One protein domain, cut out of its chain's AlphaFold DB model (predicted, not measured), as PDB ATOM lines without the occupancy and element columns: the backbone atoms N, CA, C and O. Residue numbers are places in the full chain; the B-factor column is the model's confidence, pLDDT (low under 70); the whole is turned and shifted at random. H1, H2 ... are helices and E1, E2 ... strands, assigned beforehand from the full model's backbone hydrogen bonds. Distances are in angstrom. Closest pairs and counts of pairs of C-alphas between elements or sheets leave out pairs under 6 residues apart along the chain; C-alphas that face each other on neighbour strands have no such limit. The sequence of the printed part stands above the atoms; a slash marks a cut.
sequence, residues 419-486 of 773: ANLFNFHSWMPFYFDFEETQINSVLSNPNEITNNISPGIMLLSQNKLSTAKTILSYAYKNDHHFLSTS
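Overview. This is residues 419 to 486 of the 773 residues of an uncharacterized protein of Bacteroidetes bacterium GWA2_31_9b (UniProt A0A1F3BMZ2). One twisted antiparallel sheet of four strands makes the body of this domain, and between E1 and E2 the chain loops away past one end of the sheet, where it forms two short helices, H1 and H2. E1 and E2 both bend sharply toward that loop, and neither helix covers a face of the sheet. The printed part has 68 residues, with elements in the order E1, H1, H2, E2, E3, E4 along the chain and E1, E2, E3, E4 across the sheet; the class is mixed, helices and strands. The whole is loose, with a radius of gyration of the C-alphas of 13.9 A, and only just flat, with spans of 43 by 28 by 15 A.

Along the chain. E2 is residues 453 to 462, 23.0 A from first to last C-alpha, and bends by 89 degrees at residue 456. E3 is residues 468 to 477, 28.4 A long. E4 is residues 480 to 486, 20.1 A long, and ends with C-alpha 486 at (-111.003, -190.386, 308.419). E1 is residues 424 to 432, 17.5 A long; it begins with C-alpha 424 at (-120.667, -181.552, 304.835) and bends by 88 degrees at residue 429. H1 is residues 439 to 444, 9.4 A long, with C-alpha 439 at (-121.593, -207.401, 311.790). H2 is residues 447 to 451, 6.1 A long.

Arrangement. E2, E3 and E4 form a meander, each strand the antiparallel neighbour of the one before. E2 and E3 are a hairpin at 168 degrees, with N 459 and O 472 2.8 A apart, within hydrogen-bond range. E3 and E4 are a hairpin at 169 degrees, with N 475 and O 482 2.8 A apart, within that range. E1, an edge strand like E4, is antiparallel to E2 at 161 degrees; N 428 and O 458 are 2.9 A apart, and beyond the bends N 454 and O 431 are 3.0 A apart, both within range. H2 is not on the sheet, but only just, with 4 pairs of C-alphas within 10 A; H1 is not on it, with 0 such pairs. H1 and H2 only just touch, with 3 pairs of C-alphas within 8 A, and only at the corner; the closest C-alphas, of Val 442 and Glu 448, are 5.8 A apart. H1 has 0 of 2 O i to N i+4 pairs within range and 1 of 3 O i to N i+3 pairs, while in H2 every O i to N i+4 pair is within range.

Size, cuts and confidence. The two C-alphas farthest apart, of Ala 419 and Ser 444, are 45.2 A apart. The printed part has no cut and no long link. The mean pLDDT of the printed part is 83.4, and residues 434 to 451 are under 70.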
ATOM      1  N   ALA A 419    -110.935-175.873 296.698       91.94
ATOM      2  CA  ALA A 419    -111.888-175.054 297.453       91.94
ATOM      3  C   ALA A 419    -113.188-175.807 297.783       91.94
ATOM      4  O   ALA A 419    -113.870-175.469 298.742       91.94
ATOM      5  N   ASN A 420    -113.513-176.846 297.008       93.12
ATOM      6  CA  ASN A 420    -114.694-177.683 297.200       93.12
ATOM      7  C   ASN A 420    -114.346-179.082 297.739       93.12
ATOM      8  O   ASN A 420    -115.071-180.042 297.475       93.12
ATOM      9  N   LEU A 421    -113.223-179.230 298.453       94.00
ATOM     10  CA  LEU A 421    -112.791-180.522 298.993       94.00
ATOM     11  C   LEU A 421    -113.761-181.053 300.060       94.00
ATOM     12  O   LEU A 421    -114.029-182.252 300.097       94.00
ATOM     13  N   PHE A 422    -114.318-180.158 300.879       96.06
ATOM     14  CA  PHE A 422    -115.277-180.490 301.926       96.06
ATOM     15  C   PHE A 422    -116.670-179.967 301.574       96.06
ATOM     16  O   PHE A 422    -116.848-178.795 301.251       96.06
ATOM     17  N   ASN A 423    -117.662-180.844 301.664       96.31
ATOM     18  CA  ASN A 423    -119.076-180.547 301.495       96.31
ATOM     19  C   ASN A 423    -119.856-181.404 302.504       96.31
ATOM     20  O   ASN A 423    -120.273-182.526 302.200       96.31
ATOM     21  N   PHE A 424    -119.975-180.889 303.731       96.44
ATOM     22  CA  PHE A 424    -120.667-181.552 304.835       96.44
ATOM     23  C   PHE A 424    -122.167-181.634 304.549       96.44
ATOM     24  O   PHE A 424    -122.809-180.614 304.310       96.44
ATOM     25  N   HIS A 425    -122.720-182.847 304.562       94.81
ATOM     26  CA  HIS A 425    -124.126-183.094 304.215       94.81
ATOM     27  C   HIS A 425    -124.897-183.855 305.297       94.81
ATOM     28  O   HIS A 425    -126.127-183.897 305.260       94.81
ATOM     29  N   SER A 426    -124.204-184.486 306.248       94.75
ATOM     30  CA  SER A 426    -124.841-185.269 307.307       94.75
ATOM     31  C   SER A 426    -124.055-185.183 308.605       94.75
ATOM     32  O   SER A 426    -122.848-184.939 308.607       94.75
ATOM     33  N   TRP A 427    -124.765-185.385 309.708       95.12
ATOM     34  CA  TRP A 427    -124.198-185.437 311.044       95.12
ATOM     35  C   TRP A 427    -124.972-186.437 311.903       95.12
ATOM     36  O   TRP A 427    -126.123-186.756 311.600       95.12
ATOM     37  N   MET A 428    -124.341-186.919 312.968       92.56
ATOM     38  CA  MET A 428    -124.954-187.797 313.963       92.56
ATOM     39  C   MET A 428    -124.726-187.202 315.362       92.56
ATOM     40  O   MET A 428    -123.606-186.771 315.645       92.56
ATOM     41  N   PRO A 429    -125.748-187.169 316.244       94.25
ATOM     42  CA  PRO A 429    -125.649-186.643 317.612       94.25
ATOM     43  C   PRO A 429    -125.007-187.642 318.594       94.25
ATOM     44  O   PRO A 429    -125.328-187.656 319.781       94.25
ATOM     45  N   PHE A 430    -124.170-188.537 318.081       91.31
ATOM     46  CA  PHE A 430    -123.403-189.513 318.837       91.31
ATOM     47  C   PHE A 430    -122.212-189.958 317.993       91.31
ATOM     48  O   PHE A 430    -122.222-189.842 316.763       91.31
ATOM     49  N   TYR A 431    -121.191-190.468 318.666       89.81
ATOM     50  CA  TYR A 431    -120.122-191.210 318.022       89.81
ATOM     51  C   TYR A 431    -120.542-192.669 317.854       89.81
ATOM     52  O   TYR A 431    -121.152-193.243 318.760       89.81
ATOM     53  N   PHE A 432    -120.207-193.250 316.706       85.69
ATOM     54  CA  PHE A 432    -120.347-194.675 316.446       85.69
ATOM     55  C   PHE A 432    -119.074-195.190 315.781       85.69
ATOM     56  O   PHE A 432    -118.674-194.669 314.734       85.69
ATOM     57  N   ASP A 433    -118.449-196.193 316.390       76.62
ATOM     58  CA  ASP A 433    -117.265-196.828 315.821       76.62
ATOM     59  C   ASP A 433    -117.664-197.825 314.722       76.62
ATOM     60  O   ASP A 433    -117.982-198.990 314.967       76.62
ATOM     61  N   PHE A 434    -117.688-197.349 313.476       64.38
ATOM     62  CA  PHE A 434    -117.981-198.190 312.314       64.38
ATOM     63  C   PHE A 434    -116.851-199.179 311.982       64.38
ATOM     64  O   PHE A 434    -117.115-200.139 311.260       64.38
ATOM     65  N   GLU A 435    -115.620-198.953 312.453       57.72
ATOM     66  CA  GLU A 435    -114.447-199.761 312.092       57.72
ATOM     67  C   GLU A 435    -114.290-200.983 313.013       57.72
ATOM     68  O   GLU A 435    -113.964-202.067 312.526       57.72
ATOM     69  N   GLU A 436    -114.613-200.862 314.308       51.41
ATOM     70  CA  GLU A 436    -114.630-201.998 315.250       51.41
ATOM     71  C   GLU A 436    -115.891-202.875 315.153       51.41
ATOM     72  O   GLU A 436    -115.881-204.035 315.572       51.41
ATOM     73  N   THR A 437    -116.991-202.371 314.581       50.38
ATOM     74  CA  THR A 437    -118.255-203.121 314.529       50.38
ATOM     75  C   THR A 437    -118.267-204.137 313.379       50.38
ATOM     76  O   THR A 437    -118.803-203.881 312.298       50.38
ATOM     77  N   GLN A 438    -117.731-205.340 313.602       49.94
ATOM     78  CA  GLN A 438    -117.955-206.451 312.676       49.94
ATOM     79  C   GLN A 438    -119.396-206.958 312.828       49.94
ATOM     80  O   GLN A 438    -119.813-207.411 313.887       49.94
ATOM     81  N   ILE A 439    -120.186-206.942 311.752       48.97
ATOM     82  CA  ILE A 439    -121.593-207.401 311.790       48.97
ATOM     83  C   ILE A 439    -121.708-208.841 312.336       48.97
ATOM     84  O   ILE A 439    -122.681-209.183 313.006       48.97
ATOM     85  N   ASN A 440    -120.691-209.674 312.091       43.47
ATOM     86  CA  ASN A 440    -120.635-211.045 312.594       43.47
ATOM     87  C   ASN A 440    -120.436-211.125 314.120       43.47
ATOM     88  O   ASN A 440    -120.979-212.044 314.732       43.47
ATOM     89  N   SER A 441    -119.709-210.188 314.741       48.38
ATOM     90  CA  SER A 441    -119.433-210.197 316.188       48.38
ATOM     91  C   SER A 441    -120.624-209.686 317.010       48.38
ATOM     92  O   SER A 441    -120.949-210.235 318.065       48.38
ATOM     93  N   VAL A 442    -121.393-208.757 316.439       52.03
ATOM     94  CA  VAL A 442    -122.638-208.213 317.001       52.03
ATOM     95  C   VAL A 442    -123.702-209.284 317.281       52.03
ATOM     96  O   VAL A 442    -124.424-209.203 318.275       52.03
ATOM     97  N   LEU A 443    -123.816-210.303 316.422       52.53
ATOM     98  CA  LEU A 443    -124.777-211.397 316.619       52.53
ATOM     99  C   LEU A 443    -124.357-212.344 317.753       52.53
ATOM    100  O   LEU A 443    -125.221-212.915 318.418       52.53
ATOM    101  N   SER A 444    -123.050-212.502 317.982       53.06
ATOM    102  CA  SER A 444    -122.504-213.289 319.094       53.06
ATOM    103  C   SER A 444    -122.474-212.528 320.420       53.06
ATOM    104  O   SER A 444    -122.605-213.149 321.473       53.06
ATOM    105  N   ASN A 445    -122.337-211.199 320.387       55.47
ATOM    106  CA  ASN A 445    -122.301-210.350 321.571       55.47
ATOM    107  C   ASN A 445    -123.049-209.023 321.326       55.47
ATOM    108  O   ASN A 445    -122.442-208.022 320.946       55.47
ATOM    109  N   PRO A 446    -124.369-208.974 321.589       61.50
ATOM    110  CA  PRO A 446    -125.186-207.778 321.368       61.50
ATOM    111  C   PRO A 446    -124.708-206.525 322.118       61.50
ATOM    112  O   PRO A 446    -125.026-205.409 321.704       61.50
ATOM    113  N   ASN A 447    -123.931-206.693 323.196       64.94
ATOM    114  CA  ASN A 447    -123.364-205.584 323.963       64.94
ATOM    115  C   ASN A 447    -122.301-204.800 323.172       64.94
ATOM    116  O   ASN A 447    -122.007-203.661 323.526       64.94
ATOM    117  N   GLU A 448    -121.753-205.359 322.088       61.00
ATOM    118  CA  GLU A 448    -120.820-204.644 321.209       61.00
ATOM    119  C   GLU A 448    -121.481-203.440 320.530       61.00
ATOM    120  O   GLU A 448    -120.870-202.381 320.450       61.00
ATOM    121  N   ILE A 449    -122.763-203.525 320.145       63.25
ATOM    122  CA  ILE A 449    -123.468-202.362 319.572       63.25
ATOM    123  C   ILE A 449    -123.550-201.227 320.595       63.25
ATOM    124  O   ILE A 449    -123.322-200.066 320.261       63.25
ATOM    125  N   THR A 450    -123.912-201.548 321.841       63.34
ATOM    126  CA  THR A 450    -124.064-200.537 322.894       63.34
ATOM    127  C   THR A 450    -122.724-199.968 323.341       63.34
ATOM    128  O   THR A 450    -122.666-198.790 323.675       63.34
ATOM    129  N   ASN A 451    -121.658-200.769 323.308       67.38
ATOM    130  CA  ASN A 451    -120.306-200.335 323.662       67.38
ATOM    131  C   ASN A 451    -119.661-199.467 322.566       67.38
ATOM    132  O   ASN A 451    -118.826-198.623 322.879       67.38
ATOM    133  N   ASN A 452    -120.098-199.614 321.311       73.75
ATOM    134  CA  ASN A 452    -119.571-198.859 320.168       73.75
ATOM    135  C   ASN A 452    -120.281-197.516 319.943       73.75
ATOM    136  O   ASN A 452    -119.911-196.767 319.038       73.75
ATOM    137  N   ILE A 453    -121.293-197.191 320.754       84.62
ATOM    138  CA  ILE A 453    -121.957-195.885 320.757       84.62
ATOM    139  C   ILE A 453    -121.462-195.092 321.962       84.62
ATOM    140  O   ILE A 453    -121.487-195.565 323.094       84.62
ATOM    141  N   SER A 454    -121.055-193.847 321.743       89.56
ATOM    142  CA  SER A 454    -120.681-192.937 322.828       89.56
ATOM    143  C   SER A 454    -121.302-191.555 322.627       89.56
ATOM    144  O   SER A 454    -121.493-191.129 321.481       89.56
ATOM    145  N   PRO A 455    -121.616-190.818 323.712       93.88
ATOM    146  CA  PRO A 455    -121.995-189.414 323.614       93.88
ATOM    147  C   PRO A 455    -120.957-188.646 322.796       93.88
ATOM    148  O   PRO A 455    -119.762-188.726 323.071       93.88
ATOM    149  N   GLY A 456    -121.389-187.928 321.766       94.62
ATOM    150  CA  GLY A 456    -120.452-187.376 320.799       94.62
ATOM    151  C   GLY A 456    -121.127-186.708 319.614       94.62
ATOM    152  O   GLY A 456    -122.342-186.532 319.588       94.62
ATOM    153  N   ILE A 457    -120.324-186.342 318.625       96.62
ATOM    154  CA  ILE A 457    -120.791-185.837 317.339       96.62
ATOM    155  C   ILE A 457    -119.939-186.433 316.227       96.62
ATOM    156  O   ILE A 457    -118.720-186.525 316.349       96.62
ATOM    157  N   MET A 458    -120.585-186.798 315.128       95.88
ATOM    158  CA  MET A 458    -119.918-187.228 313.904       95.88
ATOM    159  C   MET A 458    -120.417-186.382 312.737       95.88
ATOM    160  O   MET A 458    -121.617-186.150 312.606       95.88
ATOM    161  N   LEU A 459    -119.504-185.909 311.895       97.00
ATOM    162  CA  LEU A 459    -119.772-185.088 310.717       97.00
ATOM    163  C   LEU A 459    -119.290-185.822 309.469       97.00
ATOM    164  O   LEU A 459    -118.149-186.276 309.421       97.00
ATOM    165  N   LEU A 460    -120.143-185.894 308.448       96.25
ATOM    166  CA  LEU A 460    -119.865-186.584 307.194       96.25
ATOM    167  C   LEU A 460    -119.845-185.588 306.036       96.25
ATOM    168  O   LEU A 460    -120.753-184.766 305.865       96.25
ATOM    169  N   SER A 461    -118.798-185.684 305.225       97.19
ATOM    170  CA  SER A 461    -118.533-184.810 304.090       97.19
ATOM    171  C   SER A 461    -118.157-185.623 302.861       97.19
ATOM    172  O   SER A 461    -117.336-186.540 302.929       97.19
ATOM    173  N   GLN A 462    -118.731-185.253 301.721       96.81
ATOM    174  CA  GLN A 462    -118.392-185.806 300.414       96.81
ATOM    175  C   GLN A 462    -118.505-184.703 299.367       96.81
ATOM    176  O   GLN A 462    -119.564-184.082 299.212       96.81
ATOM    177  N   ASN A 463    -117.419-184.449 298.632       95.56
ATOM    178  CA  ASN A 463    -117.448-183.438 297.578       95.56
ATOM    179  C   ASN A 463    -118.319-183.865 296.386       95.56
ATOM    180  O   ASN A 463    -118.630-185.039 296.190       95.56
ATOM    181  N   LYS A 464    -118.691-182.898 295.542       92.19
ATOM    182  CA  LYS A 464    -119.604-183.124 294.407       92.19
ATOM    183  C   LYS A 464    -119.067-184.113 293.369       92.19
ATOM    184  O   LYS A 464    -119.851-184.778 292.707       92.19
ATOM    185  N   LEU A 465    -117.744-184.235 293.254       91.00
ATOM    186  CA  LEU A 465    -117.092-185.183 292.347       91.00
ATOM    187  C   LEU A 465    -116.873-186.570 292.974       91.00
ATOM    188  O   LEU A 465    -116.333-187.451 292.314       91.00
ATOM    189  N   SER A 466    -117.253-186.772 294.242       91.75
ATOM    190  CA  SER A 466    -116.990-187.997 295.014       91.75
ATOM    191  C   SER A 466    -115.509-188.409 295.062       91.75
ATOM    192  O   SER A 466    -115.178-189.579 295.259       91.75
ATOM    193  N   THR A 467    -114.606-187.441 294.890       93.12
ATOM    194  CA  THR A 467    -113.153-187.630 294.943       93.12
ATOM    195  C   THR A 467    -112.574-187.375 296.327       93.12
ATOM    196  O   THR A 467    -111.434-187.763 296.555       93.12
ATOM    197  N   ALA A 468    -113.326-186.761 297.239       96.06
ATOM    198  CA  ALA A 468    -112.933-186.560 298.629       96.06
ATOM    199  C   ALA A 468    -114.077-186.962 299.563       96.06
ATOM    200  O   ALA A 468    -115.217-186.537 299.354       96.06
ATOM    201  N   LYS A 469    -113.764-187.780 300.570       97.00
ATOM    202  CA  LYS A 469    -114.665-188.142 301.671       97.00
ATOM    203  C   LYS A 469    -113.989-187.815 302.995       97.00
ATOM    204  O   LYS A 469    -112.785-188.029 303.132       97.00
ATOM    205  N   THR A 470    -114.742-187.287 303.949       96.94
ATOM    206  CA  THR A 470    -114.225-186.939 305.277       96.94
ATOM    207  C   THR A 470    -115.245-187.284 306.340       96.94
ATOM    208  O   THR A 470    -116.422-186.951 306.201       96.94
ATOM    209  N   ILE A 471    -114.769-187.920 307.400       96.25
ATOM    210  CA  ILE A 471    -115.506-188.158 308.630       96.25
ATOM    211  C   ILE A 471    -114.719-187.487 309.748       96.25
ATOM    212  O   ILE A 471    -113.532-187.766 309.910       96.25
ATOM    213  N   LEU A 472    -115.373-186.594 310.486       97.00
ATOM    214  CA  LEU A 472    -114.828-185.978 311.695       97.00
ATOM    215  C   LEU A 472    -115.694-186.388 312.874       97.00
ATOM    216  O   LEU A 472    -116.906-186.181 312.842       97.00
ATOM    217  N   SER A 473    -115.069-186.928 313.906       95.94
ATOM    218  CA  SER A 473    -115.750-187.538 315.037       95.94
ATOM    219  C   SER A 473    -115.157-187.049 316.351       95.94
ATOM    220  O   SER A 473    -113.941-187.006 316.525       95.94
ATOM    221  N   TYR A 474    -116.033-186.716 317.289       96.38
ATOM    222  CA  TYR A 474    -115.713-186.473 318.688       96.38
ATOM    223  C   TYR A 474    -116.588-187.374 319.550       96.38
ATOM    224  O   TYR A 474    -117.794-187.460 319.319       96.38
ATOM    225  N   ALA A 475    -115.997-187.998 320.561       95.19
ATOM    226  CA  ALA A 475    -116.704-188.795 321.546       95.19
ATOM    227  C   ALA A 475    -116.225-188.455 322.957       95.19
ATOM    228  O   ALA A 475    -115.073-188.085 323.170       95.19
ATOM    229  N   TYR A 476    -117.111-188.621 323.927       93.38
ATOM    230  CA  TYR A 476    -116.766-188.694 325.334       93.38
ATOM    231  C   TYR A 476    -116.982-190.138 325.787       93.38
ATOM    232  O   TYR A 476    -118.126-190.574 325.931       93.38
ATOM    233  N   LYS A 477    -115.890-190.895 325.935       88.69
ATOM    234  CA  LYS A 477    -115.909-192.322 326.289       88.69
ATOM    235  C   LYS A 477    -114.903-192.593 327.402       88.69
ATOM    236  O   LYS A 477    -113.842-191.977 327.430       88.69
ATOM    237  N   ASN A 478    -115.246-193.492 328.325       86.69
ATOM    238  CA  ASN A 478    -114.408-193.846 329.480       86.69
ATOM    239  C   ASN A 478    -113.917-192.622 330.282       86.69
ATOM    240  O   ASN A 478    -112.756-192.576 330.669       86.69
ATOM    241  N   ASP A 479    -114.776-191.617 330.480       90.56
ATOM    242  CA  ASP A 479    -114.478-190.326 331.131       90.56
ATOM    243  C   ASP A 479    -113.434-189.429 330.429       90.56
ATOM    244  O   ASP A 479    -112.996-188.425 330.997       90.56
ATOM    245  N   HIS A 480    -113.078-189.725 329.174       94.06
ATOM    246  CA  HIS A 480    -112.071-188.994 328.401       94.06
ATOM    247  C   HIS A 480    -112.588-188.535 327.031       94.06
ATOM    248  O   HIS A 480    -113.563-189.051 326.479       94.06
ATOM    249  N   HIS A 481    -111.924-187.516 326.479       94.75
ATOM    250  CA  HIS A 481    -112.214-186.985 325.151       94.75
ATOM    251  C   HIS A 481    -111.503-187.808 324.083       94.75
ATOM    252  O   HIS A 481    -110.282-187.923 324.106       94.75
ATOM    253  N   PHE A 482    -112.264-188.289 323.110       95.00
ATOM    254  CA  PHE A 482    -111.766-189.037 321.971       95.00
ATOM    255  C   PHE A 482    -112.055-188.276 320.677       95.00
ATOM    256  O   PHE A 482    -113.159-187.765 320.469       95.00
ATOM    257  N   LEU A 483    -111.059-188.190 319.803       95.88
ATOM    258  CA  LEU A 483    -111.156-187.568 318.488       95.88
ATOM    259  C   LEU A 483    -110.778-188.599 317.437       95.88
ATOM    260  O   LEU A 483    -109.750-189.256 317.562       95.88
ATOM    261  N   SER A 484    -111.579-188.695 316.385       94.88
ATOM    262  CA  SER A 484    -111.321-189.576 315.252       94.88
ATOM    263  C   SER A 484    -111.550-188.824 313.950       94.88
ATOM    264  O   SER A 484    -112.491-188.039 313.812       94.88
ATOM    265  N   THR A 485    -110.648-188.999 312.994       95.88
ATOM    266  CA  THR A 485    -110.744-188.409 311.661       95.88
ATOM    267  C   THR A 485    -110.411-189.462 310.627       95.88
ATOM    268  O   THR A 485    -109.371-190.102 310.716       95.88
ATOM    269  N   SER A 486    -111.260-189.579 309.609       95.56
ATOM    270  CA  SER A 486    -111.003-190.386 308.419       95.56
ATOM    271  C   SER A 486    -111.124-189.511 307.179       95.56
ATOM    272  O   SER A 486    -112.093-188.767 307.009       95.56
TER     273      SER A 486